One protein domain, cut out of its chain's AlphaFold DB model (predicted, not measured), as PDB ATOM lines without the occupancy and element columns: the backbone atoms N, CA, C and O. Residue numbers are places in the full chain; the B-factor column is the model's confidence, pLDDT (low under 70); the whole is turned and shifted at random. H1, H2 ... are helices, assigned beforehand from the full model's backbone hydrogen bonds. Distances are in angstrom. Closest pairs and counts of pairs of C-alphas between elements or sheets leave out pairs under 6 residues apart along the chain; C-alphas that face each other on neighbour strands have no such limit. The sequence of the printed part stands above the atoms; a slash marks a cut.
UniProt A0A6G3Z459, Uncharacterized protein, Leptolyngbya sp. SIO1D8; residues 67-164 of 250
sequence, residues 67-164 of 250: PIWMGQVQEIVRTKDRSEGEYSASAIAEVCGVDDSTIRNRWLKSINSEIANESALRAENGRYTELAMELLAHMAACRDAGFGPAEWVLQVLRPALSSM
ATOM      1  N   PRO A  67     139.216 125.584 201.505       62.16
ATOM      2  CA  PRO A  67     138.826 126.669 200.600       62.16
ATOM      3  C   PRO A  67     139.773 126.832 199.406       62.16
ATOM      4  O   PRO A  67     139.328 127.107 198.293       62.16
ATOM      5  N   ILE A  68     141.073 126.614 199.624       69.75
ATOM      6  CA  ILE A  68     142.110 126.754 198.593       69.75
ATOM      7  C   ILE A  68     141.987 125.626 197.563       69.75
ATOM      8  O   ILE A  68     141.987 125.883 196.359       69.75
ATOM      9  N   TRP A  69     141.826 124.381 198.021       72.44
ATOM     10  CA  TRP A  69     141.653 123.234 197.129       72.44
ATOM     11  C   TRP A  69     140.326 123.272 196.372       72.44
ATOM     12  O   TRP A  69     140.303 122.965 195.182       72.44
ATOM     13  N   MET A  70     139.241 123.707 197.016       70.75
ATOM     14  CA  MET A  70     137.955 123.901 196.340       70.75
ATOM     15  C   MET A  70     138.059 124.942 195.221       70.75
ATOM     16  O   MET A  70     137.567 124.691 194.123       70.75
ATOM     17  N   GLY A  71     138.740 126.071 195.459       71.50
ATOM     18  CA  GLY A  71     138.953 127.101 194.435       71.50
ATOM     19  C   GLY A  71     139.752 126.593 193.230       71.50
ATOM     20  O   GLY A  71     139.390 126.860 192.088       71.50
ATOM     21  N   GLN A  72     140.792 125.789 193.467       75.12
ATOM     22  CA  GLN A  72     141.584 125.179 192.392       75.12
ATOM     23  C   GLN A  72     140.771 124.172 191.569       75.12
ATOM     24  O   GLN A  72     140.841 124.178 190.343       75.12
ATOM     25  N   VAL A  73     139.951 123.347 192.223       75.75
ATOM     26  CA  VAL A  73     139.069 122.394 191.536       75.75
ATOM     27  C   VAL A  73     138.000 123.115 190.710       75.75
ATOM     28  O   VAL A  73     137.717 122.704 189.584       75.75
ATOM     29  N   GLN A  74     137.429 124.207 191.226       74.12
ATOM     30  CA  GLN A  74     136.492 125.034 190.460       74.12
ATOM     31  C   GLN A  74     137.143 125.613 189.201       74.12
ATOM     32  O   GLN A  74     136.528 125.586 188.134       74.12
ATOM     33  N   GLU A  75     138.380 126.094 189.313       75.19
ATOM     34  CA  GLU A  75     139.118 126.664 188.187       75.19
ATOM     35  C   GLU A  75     139.448 125.605 187.128       75.19
ATOM     36  O   GLU A  75     139.219 125.839 185.940       75.19
ATOM     37  N   ILE A  76     139.887 124.410 187.541       75.94
ATOM     38  CA  ILE A  76     140.153 123.278 186.637       75.94
ATOM     39  C   ILE A  76     138.885 122.912 185.856       75.94
ATOM     40  O   ILE A  76     138.912 122.823 184.632       75.94
ATOM     41  N   VAL A  77     137.748 122.763 186.541       73.75
ATOM     42  CA  VAL A  77     136.475 122.405 185.891       73.75
ATOM     43  C   VAL A  77     135.961 123.510 184.957       73.75
ATOM     44  O   VAL A  77     135.250 123.210 183.993       73.75
ATOM     45  N   ARG A  78     136.289 124.780 185.230       70.44
ATOM     46  CA  ARG A  78     135.844 125.940 184.444       70.44
ATOM     47  C   ARG A  78     136.696 126.186 183.201       70.44
ATOM     48  O   ARG A  78     136.152 126.601 182.180       70.44
ATOM     49  N   THR A  79     138.008 126.009 183.310       69.50
ATOM     50  CA  THR A  79     138.972 126.439 182.285       69.50
ATOM     51  C   THR A  79     139.418 125.319 181.361       69.50
ATOM     52  O   THR A  79     139.774 125.597 180.218       69.50
ATOM     53  N   LYS A  80     139.403 124.067 181.827       72.56
ATOM     54  CA  LYS A  80     139.924 122.943 181.053       72.56
ATOM     55  C   LYS A  80     138.864 122.359 180.133       72.56
ATOM     56  O   LYS A  80     137.718 122.121 180.529       72.56
ATOM     57  N   ASP A  81     139.275 122.124 178.893       62.69
ATOM     58  CA  ASP A  81     138.406 121.586 177.864       62.69
ATOM     59  C   ASP A  81     138.075 120.110 178.159       62.69
ATOM     60  O   ASP A  81     138.896 119.323 178.640       62.69
ATOM     61  N   ARG A  82     136.823 119.739 177.890       67.44
ATOM     62  CA  ARG A  82     136.302 118.373 178.038       67.44
ATOM     63  C   ARG A  82     136.568 117.521 176.798       67.44
ATOM     64  O   ARG A  82     136.329 116.320 176.848       67.44
ATOM     65  N   SER A  83     137.012 118.133 175.702       60.84
ATOM     66  CA  SER A  83     137.326 117.472 174.432       60.84
ATOM     67  C   SER A  83     138.812 117.441 174.079       60.84
ATOM     68  O   SER A  83     139.181 116.730 173.146       60.84
ATOM     69  N   GLU A  84     139.669 118.155 174.812       62.09
ATOM     70  CA  GLU A  84     141.114 118.164 174.564       62.09
ATOM     71  C   GLU A  84     141.855 117.179 175.482       62.09
ATOM     72  O   GLU A  84     141.421 116.883 176.599       62.09
ATOM     73  N   GLY A  85     142.979 116.651 174.990       61.09
ATOM     74  CA  GLY A  85     143.838 115.706 175.703       61.09
ATOM     75  C   GLY A  85     143.488 114.235 175.458       61.09
ATOM     76  O   GLY A  85     142.370 113.784 175.689       61.09
ATOM     77  N   GLU A  86     144.481 113.462 175.016       77.88
ATOM     78  CA  GLU A  86     144.390 112.011 174.835       77.88
ATOM     79  C   GLU A  86     145.409 111.297 175.730       77.88
ATOM     80  O   GLU A  86     146.415 110.751 175.265       77.88
ATOM     81  N   TYR A  87     145.150 111.284 177.033       81.31
ATOM     82  CA  TYR A  87     146.069 110.704 178.006       81.31
ATOM     83  C   TYR A  87     145.736 109.240 178.284       81.31
ATOM     84  O   TYR A  87     144.582 108.871 178.502       81.31
ATOM     85  N   SER A  88     146.742 108.366 178.282       83.25
ATOM     86  CA  SER A  88     146.563 106.993 178.758       83.25
ATOM     87  C   SER A  88     146.497 106.965 180.288       83.25
ATOM     88  O   SER A  88     147.068 107.823 180.961       83.25
ATOM     89  N   ALA A  89     145.852 105.942 180.862       79.06
ATOM     90  CA  ALA A  89     145.883 105.743 182.315       79.06
ATOM     91  C   ALA A  89     147.321 105.594 182.845       79.06
ATOM     92  O   ALA A  89     147.603 106.071 183.939       79.06
ATOM     93  N   SER A  90     148.238 105.034 182.047       81.88
ATOM     94  CA  SER A  90     149.658 104.935 182.394       81.88
ATOM     95  C   SER A  90     150.348 106.299 182.478       81.88
ATOM     96  O   SER A  90     151.141 106.511 183.384       81.88
ATOM     97  N   ALA A  91     150.027 107.233 181.576       83.25
ATOM     98  CA  ALA A  91     150.590 108.581 181.603       83.25
ATOM     99  C   ALA A  91     150.080 109.370 182.817       83.25
ATOM    100  O   ALA A  91     150.842 110.050 183.492       83.25
ATOM    101  N   ILE A  92     148.793 109.227 183.146       82.75
ATOM    102  CA  ILE A  92     148.215 109.846 184.345       82.75
ATOM    103  C   ILE A  92     148.821 109.235 185.613       82.75
ATOM    104  O   ILE A  92     149.142 109.956 186.551       82.75
ATOM    105  N   ALA A  93     148.997 107.915 185.637       84.25
ATOM    106  CA  ALA A  93     149.615 107.181 186.734       84.25
ATOM    107  C   ALA A  93     151.049 107.659 187.016       84.25
ATOM    108  O   ALA A  93     151.390 107.898 188.174       84.25
ATOM    109  N   GLU A  94     151.844 107.879 185.966       84.25
ATOM    110  CA  GLU A  94     153.200 108.430 186.060       84.25
ATOM    111  C   GLU A  94     153.203 109.847 186.651       84.25
ATOM    112  O   GLU A  94     153.928 110.110 187.609       84.25
ATOM    113  N   VAL A  95     152.331 110.731 186.157       81.94
ATOM    114  CA  VAL A  95     152.195 112.108 186.670       81.94
ATOM    115  C   VAL A  95     151.723 112.130 188.128       81.94
ATOM    116  O   VAL A  95     152.176 112.951 188.919       81.94
ATOM    117  N   CYS A  96     150.825 111.219 188.499       80.62
ATOM    118  CA  CYS A  96     150.253 111.139 189.842       80.62
ATOM    119  C   CYS A  96     151.113 110.328 190.830       80.62
ATOM    120  O   CYS A  96     150.744 110.230 192.001       80.62
ATOM    121  N   GLY A  97     152.203 109.695 190.379       80.56
ATOM    122  CA  GLY A  97     153.039 108.827 191.212       80.56
ATOM    123  C   GLY A  97     152.301 107.609 191.788       80.56
ATOM    124  O   GLY A  97     152.586 107.181 192.907       80.56
ATOM    125  N   VAL A  98     151.317 107.063 191.067       82.31
ATOM    126  CA  VAL A  98     150.506 105.909 191.505       82.31
ATOM    127  C   VAL A  98     150.470 104.817 190.448       82.31
ATOM    128  O   VAL A  98     150.740 105.061 189.282       82.31
ATOM    129  N   ASP A  99     150.076 103.604 190.832       84.56
ATOM    130  CA  ASP A  99     149.889 102.524 189.866       84.56
ATOM    131  C   ASP A  99     148.694 102.785 188.938       84.56
ATOM    132  O   ASP A  99     147.612 103.191 189.374       84.56
ATOM    133  N   ASP A 100     148.836 102.409 187.669       81.62
ATOM    134  CA  ASP A 100     147.771 102.453 186.657       81.62
ATOM    135  C   ASP A 100     146.484 101.720 187.106       81.62
ATOM    136  O   ASP A 100     145.358 102.154 186.835       81.62
ATOM    137  N   SER A 101     146.632 100.642 187.881       80.62
ATOM    138  CA  SER A 101     145.500  99.912 188.457       80.62
ATOM    139  C   SER A 101     144.709 100.745 189.478       80.62
ATOM    140  O   SER A 101     143.488 100.589 189.570       80.62
ATOM    141  N   THR A 102     145.369 101.656 190.198       80.56
ATOM    142  CA  THR A 102     144.755 102.563 191.178       80.56
ATOM    143  C   THR A 102     143.908 103.619 190.475       80.56
ATOM    144  O   THR A 102     142.759 103.842 190.874       80.56
ATOM    145  N   ILE A 103     144.419 104.181 189.374       79.94
ATOM    146  CA  ILE A 103     143.679 105.120 188.522       79.94
ATOM    147  C   ILE A 103     142.397 104.462 187.992       79.94
ATOM    148  O   ILE A 103     141.293 104.958 188.232       79.94
ATOM    149  N   ARG A 104     142.522 103.298 187.338       75.62
ATOM    150  CA  ARG A 104     141.400 102.623 186.660       75.62
ATOM    151  C   ARG A 104     140.367 102.022 187.611       75.62
ATOM    152  O   ARG A 104     139.167 102.124 187.355       75.62
ATOM    153  N   ASN A 105     140.801 101.371 188.692       78.25
ATOM    154  CA  ASN A 105     139.896 100.577 189.529       78.25
ATOM    155  C   ASN A 105     139.371 101.299 190.764       78.25
ATOM    156  O   ASN A 105     138.335 100.878 191.281       78.25
ATOM    157  N   ARG A 106     140.066 102.330 191.253       75.38
ATOM    158  CA  ARG A 106     139.709 103.007 192.502       75.38
ATOM    159  C   ARG A 106     139.294 104.449 192.240       75.38
ATOM    160  O   ARG A 106     138.175 104.816 192.567       75.38
ATOM    161  N   TRP A 107     140.156 105.232 191.607       77.50
ATOM    162  CA  TRP A 107     139.969 106.680 191.486       77.50
ATOM    163  C   TRP A 107     138.883 107.051 190.476       77.50
ATOM    164  O   TRP A 107     137.913 107.720 190.828       77.50
ATOM    165  N   LEU A 108     138.968 106.524 189.255       73.62
ATOM    166  CA  LEU A 108     137.961 106.788 188.225       73.62
ATOM    167  C   LEU A 108     136.588 106.218 188.577       73.62
ATOM    168  O   LEU A 108     135.580 106.825 188.238       73.62
ATOM    169  N   LYS A 109     136.526 105.087 189.293       72.56
ATOM    170  CA  LYS A 109     135.242 104.552 189.767       72.56
ATOM    171  C   LYS A 109     134.579 105.486 190.777       72.56
ATOM    172  O   LYS A 109     133.390 105.733 190.628       72.56
ATOM    173  N   SER A 110     135.334 106.017 191.741       68.19
ATOM    174  CA  SER A 110     134.815 106.964 192.737       68.19
ATOM    175  C   SER A 110     134.356 108.287 192.117       68.19
ATOM    176  O   SER A 110     133.339 108.832 192.531       68.19
ATOM    177  N   ILE A 111     135.058 108.784 191.095       67.38
ATOM    178  CA  ILE A 111     134.683 110.029 190.404       67.38
ATOM    179  C   ILE A 111     133.476 109.811 189.473       67.38
ATOM    180  O   ILE A 111     132.548 110.624 189.462       67.38
ATOM    181  N   ASN A 112     133.442 108.694 188.731       65.75
ATOM    182  CA  ASN A 112     132.345 108.365 187.812       65.75
ATOM    183  C   ASN A 112     131.027 108.059 188.535       65.75
ATOM    184  O   ASN A 112     129.963 108.316 187.978       65.75
ATOM    185  N   SER A 113     131.062 107.481 189.742       61.66
ATOM    186  CA  SER A 113     129.832 107.144 190.466       61.66
ATOM    187  C   SER A 113     129.121 108.356 191.061       61.66
ATOM    188  O   SER A 113     127.918 108.283 191.294       61.66
ATOM    189  N   GLU A 114     129.842 109.446 191.330       54.50
ATOM    190  CA  GLU A 114     129.310 110.537 192.151       54.50
ATOM    191  C   GLU A 114     129.220 111.888 191.433       54.50
ATOM    192  O   GLU A 114     128.436 112.727 191.878       54.50
ATOM    193  N   ILE A 115     129.997 112.137 190.365       54.81
ATOM    194  CA  ILE A 115     130.255 113.525 189.945       54.81
ATOM    195  C   ILE A 115     130.205 113.798 188.436       54.81
ATOM    196  O   ILE A 115     129.596 114.789 188.029       54.81
ATOM    197  N   ALA A 116     130.826 112.974 187.595       54.97
ATOM    198  CA  ALA A 116     130.893 113.244 186.159       54.97
ATOM    199  C   ALA A 116     130.339 112.065 185.363       54.97
ATOM    200  O   ALA A 116     130.743 110.923 185.575       54.97
ATOM    201  N   ASN A 117     129.438 112.347 184.414       57.38
ATOM    202  CA  ASN A 117     129.069 111.369 183.395       57.38
ATOM    203  C   ASN A 117     130.361 110.864 182.744       57.38
ATOM    204  O   ASN A 117     131.202 111.663 182.338       57.38
ATOM    205  N   GLU A 118     130.507 109.545 182.645       56.59
ATOM    206  CA  GLU A 118     131.717 108.864 182.170       56.59
ATOM    207  C   GLU A 118     132.224 109.382 180.805       56.59
ATOM    208  O   GLU A 118     133.411 109.285 180.504       56.59
ATOM    209  N   SER A 119     131.344 110.009 180.016       57.22
ATOM    210  CA  SER A 119     131.640 110.678 178.747       57.22
ATOM    211  C   SER A 119     132.450 111.977 178.848       57.22
ATOM    212  O   SER A 119     133.017 112.391 177.848       57.22
ATOM    213  N   ALA A 120     132.507 112.640 180.006       63.03
ATOM    214  CA  ALA A 120     133.255 113.894 180.176       63.03
ATOM    215  C   ALA A 120     134.730 113.671 180.555       63.03
ATOM    216  O   ALA A 120     135.558 114.567 180.403       63.03
ATOM    217  N   LEU A 121     135.049 112.484 181.078       70.75
ATOM    218  CA  LEU A 121     136.393 112.121 181.537       70.75
ATOM    219  C   LEU A 121     137.093 111.141 180.591       70.75
ATOM    220  O   LEU A 121     138.317 111.029 180.621       70.75
ATOM    221  N   ARG A 122     136.332 110.420 179.759       72.19
ATOM    222  CA  ARG A 122     136.876 109.524 178.737       72.19
ATOM    223  C   ARG A 122     136.912 110.219 177.380       72.19
ATOM    224  O   ARG A 122     135.885 110.678 176.895       72.19
ATOM    225  N   ALA A 123     138.088 110.217 176.771       72.31
ATOM    226  CA  ALA A 123     138.292 110.552 175.369       72.31
ATOM    227  C   ALA A 123     138.049 109.317 174.475       72.31
ATOM    228  O   ALA A 123     137.802 108.201 174.959       72.31
ATOM    229  N   GLU A 124     138.137 109.497 173.156       69.12
ATOM    230  CA  GLU A 124     138.056 108.392 172.199       69.12
ATOM    231  C   GLU A 124     139.167 107.345 172.441       69.12
ATOM    232  O   GLU A 124     140.219 107.614 173.026       69.12
ATOM    233  N   ASN A 125     138.923 106.098 172.022       71.00
ATOM    234  CA  ASN A 125     139.881 104.982 172.113       71.00
ATOM    235  C   ASN A 125     140.307 104.563 173.537       71.00
ATOM    236  O   ASN A 125     141.368 103.966 173.722       71.00
ATOM    237  N   GLY A 126     139.477 104.827 174.553       70.25
ATOM    238  CA  GLY A 126     139.749 104.399 175.932       70.25
ATOM    239  C   GLY A 126     140.830 105.223 176.637       70.25
ATOM    240  O   GLY A 126     141.405 104.755 177.623       70.25
ATOM    241  N   ARG A 127     141.100 106.429 176.127       80.69
ATOM    242  CA  ARG A 127     141.965 107.437 176.744       80.69
ATOM    243  C   ARG A 127     141.150 108.400 177.610       80.69
ATOM    244  O   ARG A 127     139.926 108.295 177.695       80.69
ATOM    245  N   TYR A 128     141.834 109.313 178.278       82.88
ATOM    246  CA  TYR A 128     141.269 110.266 179.224       82.88
ATOM    247  C   TYR A 128     141.537 111.696 178.769       82.88
ATOM    248  O   TYR A 128     142.584 111.971 178.180       82.88
ATOM    249  N   THR A 129     140.581 112.575 179.052       81.81
ATOM    250  CA  THR A 129     140.634 113.998 178.701       81.81
ATOM    251  C   THR A 129     141.633 114.746 179.585       81.81
ATOM    252  O   THR A 129     142.031 114.264 180.651       81.81
ATOM    253  N   GLU A 130     142.039 115.944 179.176       80.50
ATOM    254  CA  GLU A 130     142.903 116.817 179.980       80.50
ATOM    255  C   GLU A 130     142.262 117.169 181.324       80.50
ATOM    256  O   GLU A 130     142.929 117.151 182.359       80.50
ATOM    257  N   LEU A 131     140.941 117.362 181.335       79.69
ATOM    258  CA  LEU A 131     140.175 117.532 182.565       79.69
ATOM    259  C   LEU A 131     140.377 116.356 183.538       79.69
ATOM    260  O   LEU A 131     140.545 116.568 184.739       79.69
ATOM    261  N   ALA A 132     140.369 115.118 183.038       78.69
ATOM    262  CA  ALA A 132     140.569 113.939 183.874       78.69
ATOM    263  C   ALA A 132     141.998 113.863 184.430       78.69
ATOM    264  O   ALA A 132     142.171 113.514 185.595       78.69
ATOM    265  N   MET A 133     143.008 114.215 183.632       83.50
ATOM    266  CA  MET A 133     144.397 114.269 184.094       83.50
ATOM    267  C   MET A 133     144.568 115.274 185.240       83.50
ATOM    268  O   MET A 133     145.080 114.908 186.295       83.50
ATOM    269  N   GLU A 134     144.114 116.512 185.053       81.69
ATOM    270  CA  GLU A 134     144.300 117.603 186.020       81.69
ATOM    271  C   GLU A 134     143.541 117.346 187.331       81.69
ATOM    272  O   GLU A 134     144.077 117.553 188.419       81.69
ATOM    273  N   LEU A 135     142.316 116.809 187.257       81.06
ATOM    274  CA  LEU A 135     141.552 116.431 188.453       81.06
ATOM    275  C   LEU A 135     142.233 115.307 189.245       81.06
ATOM    276  O   LEU A 135     142.265 115.348 190.475       81.06
ATOM    277  N   LEU A 136     142.777 114.300 188.555       82.44
ATOM    278  CA  LEU A 136     143.466 113.184 189.207       82.44
ATOM    279  C   LEU A 136     144.827 113.609 189.774       82.44
ATOM    280  O   LEU A 136     145.179 113.164 190.867       82.44
ATOM    281  N   ALA A 137     145.547 114.503 189.094       82.12
ATOM    282  CA  ALA A 137     146.789 115.093 189.588       82.12
ATOM    283  C   ALA A 137     146.544 115.955 190.837       82.12
ATOM    284  O   ALA A 137     147.277 115.852 191.822       82.12
ATOM    285  N   HIS A 138     145.466 116.744 190.843       79.44
ATOM    286  CA  HIS A 138     145.065 117.532 192.010       79.44
ATOM    287  C   HIS A 138     144.702 116.639 193.201       79.44
ATOM    288  O   HIS A 138     145.176 116.848 194.317       79.44
ATOM    289  N   MET A 139     143.947 115.567 192.956       78.88
ATOM    290  CA  MET A 139     143.632 114.585 193.990       78.88
ATOM    291  C   MET A 139     144.884 113.862 194.514       78.88
ATOM    292  O   MET A 139     144.970 113.597 195.713       78.88
ATOM    293  N   ALA A 140     145.864 113.561 193.655       80.38
ATOM    294  CA  ALA A 140     147.142 112.993 194.080       80.38
ATOM    295  C   ALA A 140     147.889 113.945 195.030       80.38
ATOM    296  O   ALA A 140     148.345 113.506 196.081       80.38
ATOM    297  N   ALA A 141     147.909 115.247 194.736       76.88
ATOM    298  CA  ALA A 141     148.489 116.256 195.625       76.88
ATOM    299  C   ALA A 141     147.728 116.388 196.962       76.88
ATOM    300  O   ALA A 141     148.330 116.627 198.008       76.88
ATOM    301  N   CYS A 142     146.404 116.197 196.965       72.00
ATOM    302  CA  CYS A 142     145.600 116.192 198.193       72.00
ATOM    303  C   CYS A 142     145.763 114.910 199.031       72.00
ATOM    304  O   CYS A 142     145.505 114.935 200.237       72.00
ATOM    305  N   ARG A 143     146.205 113.798 198.429       69.81
ATOM    306  CA  ARG A 143     146.460 112.536 199.143       69.81
ATOM    307  C   ARG A 143     147.579 112.681 200.167       69.81
ATOM    308  O   ARG A 143     147.460 112.142 201.266       69.81
ATOM    309  N   ASP A 144     148.624 113.437 199.838       66.88
ATOM    310  CA  ASP A 144     149.736 113.714 200.757       66.88
ATOM    311  C   ASP A 144     149.282 114.507 201.992       66.88
ATOM    312  O   ASP A 144     149.932 114.478 203.035       66.88
ATOM    313  N   ALA A 145     148.121 115.162 201.909       67.50
ATOM    314  CA  ALA A 145     147.486 115.854 203.021       67.50
ATOM    315  C   ALA A 145     146.488 114.987 203.818       67.50
ATOM    316  O   ALA A 145     145.769 115.523 204.661       67.50
ATOM    317  N   GLY A 146     146.438 113.672 203.569       68.50
ATOM    318  CA  GLY A 146     145.664 112.702 204.352       68.50
ATOM    319  C   GLY A 146     144.262 112.385 203.824       68.50
ATOM    320  O   GLY A 146     143.573 111.563 204.422       68.50
ATOM    321  N   PHE A 147     143.840 112.973 202.701       68.81
ATOM    322  CA  PHE A 147     142.500 112.751 202.152       68.81
ATOM    323  C   PHE A 147     142.440 111.486 201.295       68.81
ATOM    324  O   PHE A 147     143.182 111.317 200.323       68.81
ATOM    325  N   GLY A 148     141.512 110.590 201.632       72.81
ATOM    326  CA  GLY A 148     141.179 109.458 200.773       72.81
ATOM    327  C   GLY A 148     140.442 109.906 199.498       72.81
ATOM    328  O   GLY A 148     139.777 110.940 199.510       72.81
ATOM    329  N   PRO A 149     140.457 109.116 198.406       71.31
ATOM    330  CA  PRO A 149     139.781 109.480 197.154       71.31
ATOM    331  C   PRO A 149     138.281 109.766 197.316       71.31
ATOM    332  O   PRO A 149     137.775 110.737 196.771       71.31
ATOM    333  N   ALA A 150     137.568 108.953 198.102       71.44
ATOM    334  CA  ALA A 150     136.143 109.164 198.371       71.44
ATOM    335  C   ALA A 150     135.892 110.421 199.222       71.44
ATOM    336  O   ALA A 150     134.912 111.134 199.028       71.44
ATOM    337  N   GLU A 151     136.800 110.714 200.148       73.56
ATOM    338  CA  GLU A 151     136.697 111.872 201.026       73.56
ATOM    339  C   GLU A 151     136.968 113.175 200.267       73.56
ATOM    340  O   GLU A 151     136.222 114.138 200.414       73.56
ATOM    341  N   TRP A 152     137.961 113.175 199.375       79.19
ATOM    342  CA  TRP A 152     138.244 114.295 198.478       79.19
ATOM    343  C   TRP A 152     137.064 114.591 197.541       79.19
ATOM    344  O   TRP A 152     136.672 115.746 197.373       79.19
ATOM    345  N   VAL A 153     136.435 113.550 196.986       74.00
ATOM    346  CA  VAL A 153     135.228 113.688 196.152       74.00
ATOM    347  C   VAL A 153     134.099 114.373 196.934       74.00
ATOM    348  O   VAL A 153     133.505 115.336 196.443       74.00
ATOM    349  N   LEU A 154     133.833 113.935 198.168       74.75
ATOM    350  CA  LEU A 154     132.736 114.458 198.986       74.75
ATOM    351  C   LEU A 154     133.009 115.836 199.596       74.75
ATOM    352  O   LEU A 154     132.070 116.621 199.725       74.75
ATOM    353  N   GLN A 155     134.251 116.130 199.981       73.62
ATOM    354  CA  GLN A 155     134.603 117.355 200.709       73.62
ATOM    355  C   GLN A 155     135.161 118.467 199.818       73.62
ATOM    356  O   GLN A 155     135.071 119.634 200.187       73.62
ATOM    357  N   VAL A 156     135.724 118.133 198.654       73.75
ATOM    358  CA  VAL A 156     136.363 119.111 197.764       73.75
ATOM    359  C   VAL A 156     135.605 119.206 196.448       73.75
ATOM    360  O   VAL A 156     135.104 120.276 196.105       73.75
ATOM    361  N   LEU A 157     135.451 118.093 195.728       75.12
ATOM    362  CA  LEU A 157     134.916 118.119 194.364       75.12
ATOM    363  C   LEU A 157     133.403 118.395 194.323       75.12
ATOM    364  O   LEU A 157     132.947 119.242 193.554       75.12
ATOM    365  N   ARG A 158     132.604 117.738 195.171       73.19
ATOM    366  CA  ARG A 158     131.146 117.937 195.211       73.19
ATOM    367  C   ARG A 158     130.753 119.339 195.696       73.19
ATOM    368  O   ARG A 158     129.925 119.963 195.024       73.19
ATOM    369  N   PRO A 159     131.336 119.881 196.782       72.44
ATOM    370  CA  PRO A 159     131.068 121.250 197.197       72.44
ATOM    371  C   PRO A 159     131.491 122.253 196.125       72.44
ATOM    372  O   PRO A 159     130.666 123.090 195.762       72.44
ATOM    373  N   ALA A 160     132.683 122.094 195.530       70.94
ATOM    374  CA  ALA A 160     133.173 122.931 194.432       70.94
ATOM    375  C   ALA A 160     132.173 123.017 193.269       70.94
ATOM    376  O   ALA A 160     131.847 124.114 192.815       70.94
ATOM    377  N   LEU A 161     131.617 121.880 192.844       69.38
ATOM    378  CA  LEU A 161     130.616 121.829 191.778       69.38
ATOM    379  C   LEU A 161     129.258 122.399 192.191       69.38
ATOM    380  O   LEU A 161     128.617 123.069 191.390       69.38
ATOM    381  N   SER A 162     128.820 122.168 193.430       67.56
ATOM    382  CA  SER A 162     127.544 122.699 193.935       67.56
ATOM    383  C   SER A 162     127.562 124.215 194.151       67.56
ATOM    384  O   SER A 162     126.537 124.873 194.006       67.56
ATOM    385  N   SER A 163     128.733 124.764 194.478       60.69
ATOM    386  CA  SER A 163     128.968 126.200 194.628       60.69
ATOM    387  C   SER A 163     129.187 126.916 193.298       60.69
ATOM    388  O   SER A 163     129.196 128.146 193.265       60.69
ATOM    389  N   MET A 164     129.344 126.172 192.194       58.44
ATOM    390  CA  MET A 164     129.242 126.798 190.887       58.44
ATOM    391  C   MET A 164     127.807 127.291 190.726       58.44
ATOM    392  O   MET A 164     126.874 126.519 190.972       58.44
TER     393      MET A 164
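Overview. This is residues 67 to 164 of the 250 residues of an uncharacterized protein of Leptolyngbya sp. SIO1D8 (UniProt A0A6G3Z459). Helices H1, H4 and H2 form a row with H4 in the middle, and H3 and H5 cross over one side of it. The 98 printed residues have five named helices, H1 to H5 in chain order, and no named strand: all helix. The whole is compact, radius of gyration of the C-alphas 12.3 A, spanning 35 by 26 by 21 A.

Arrangement. H1, residues 67 to 79, touches H4, residues 130 to 143, with residues 73 to 77 alone, at a shallow tilt of 11 degrees, opposite ways; their closest C-alphas, Val 77 and Leu 131, are 7.0 A apart. H2, residues 89 to 96, touches H4 at a steep tilt of 44 degrees; the closest C-alphas, Cys 96 and Ala 137, are 5.3 A apart. H3, residues 100 to 114, touches H5, residues 149 to 162, whose residues 149 to 153 alone take part; the closest C-alphas, Ser 110 and Ala 150, are 6.2 A apart. Every O i to N i+4 pair is within hydrogen-bond range in H1, H2 and H4, but 7 of 11 in H3 and 8 of 10 in H5.

Along the chain. H1 begins at C-alpha 67 (138.826, 126.669, 200.600) and H5 ends at C-alpha 162 (127.544, 122.699, 193.935). H3 is 20.9 A long, H4 20.0 A.

Size, cuts and confidence. The printed part has no cut. H3 to H4 is a long link. Confidence is low, for instance, at residues 110 to 120.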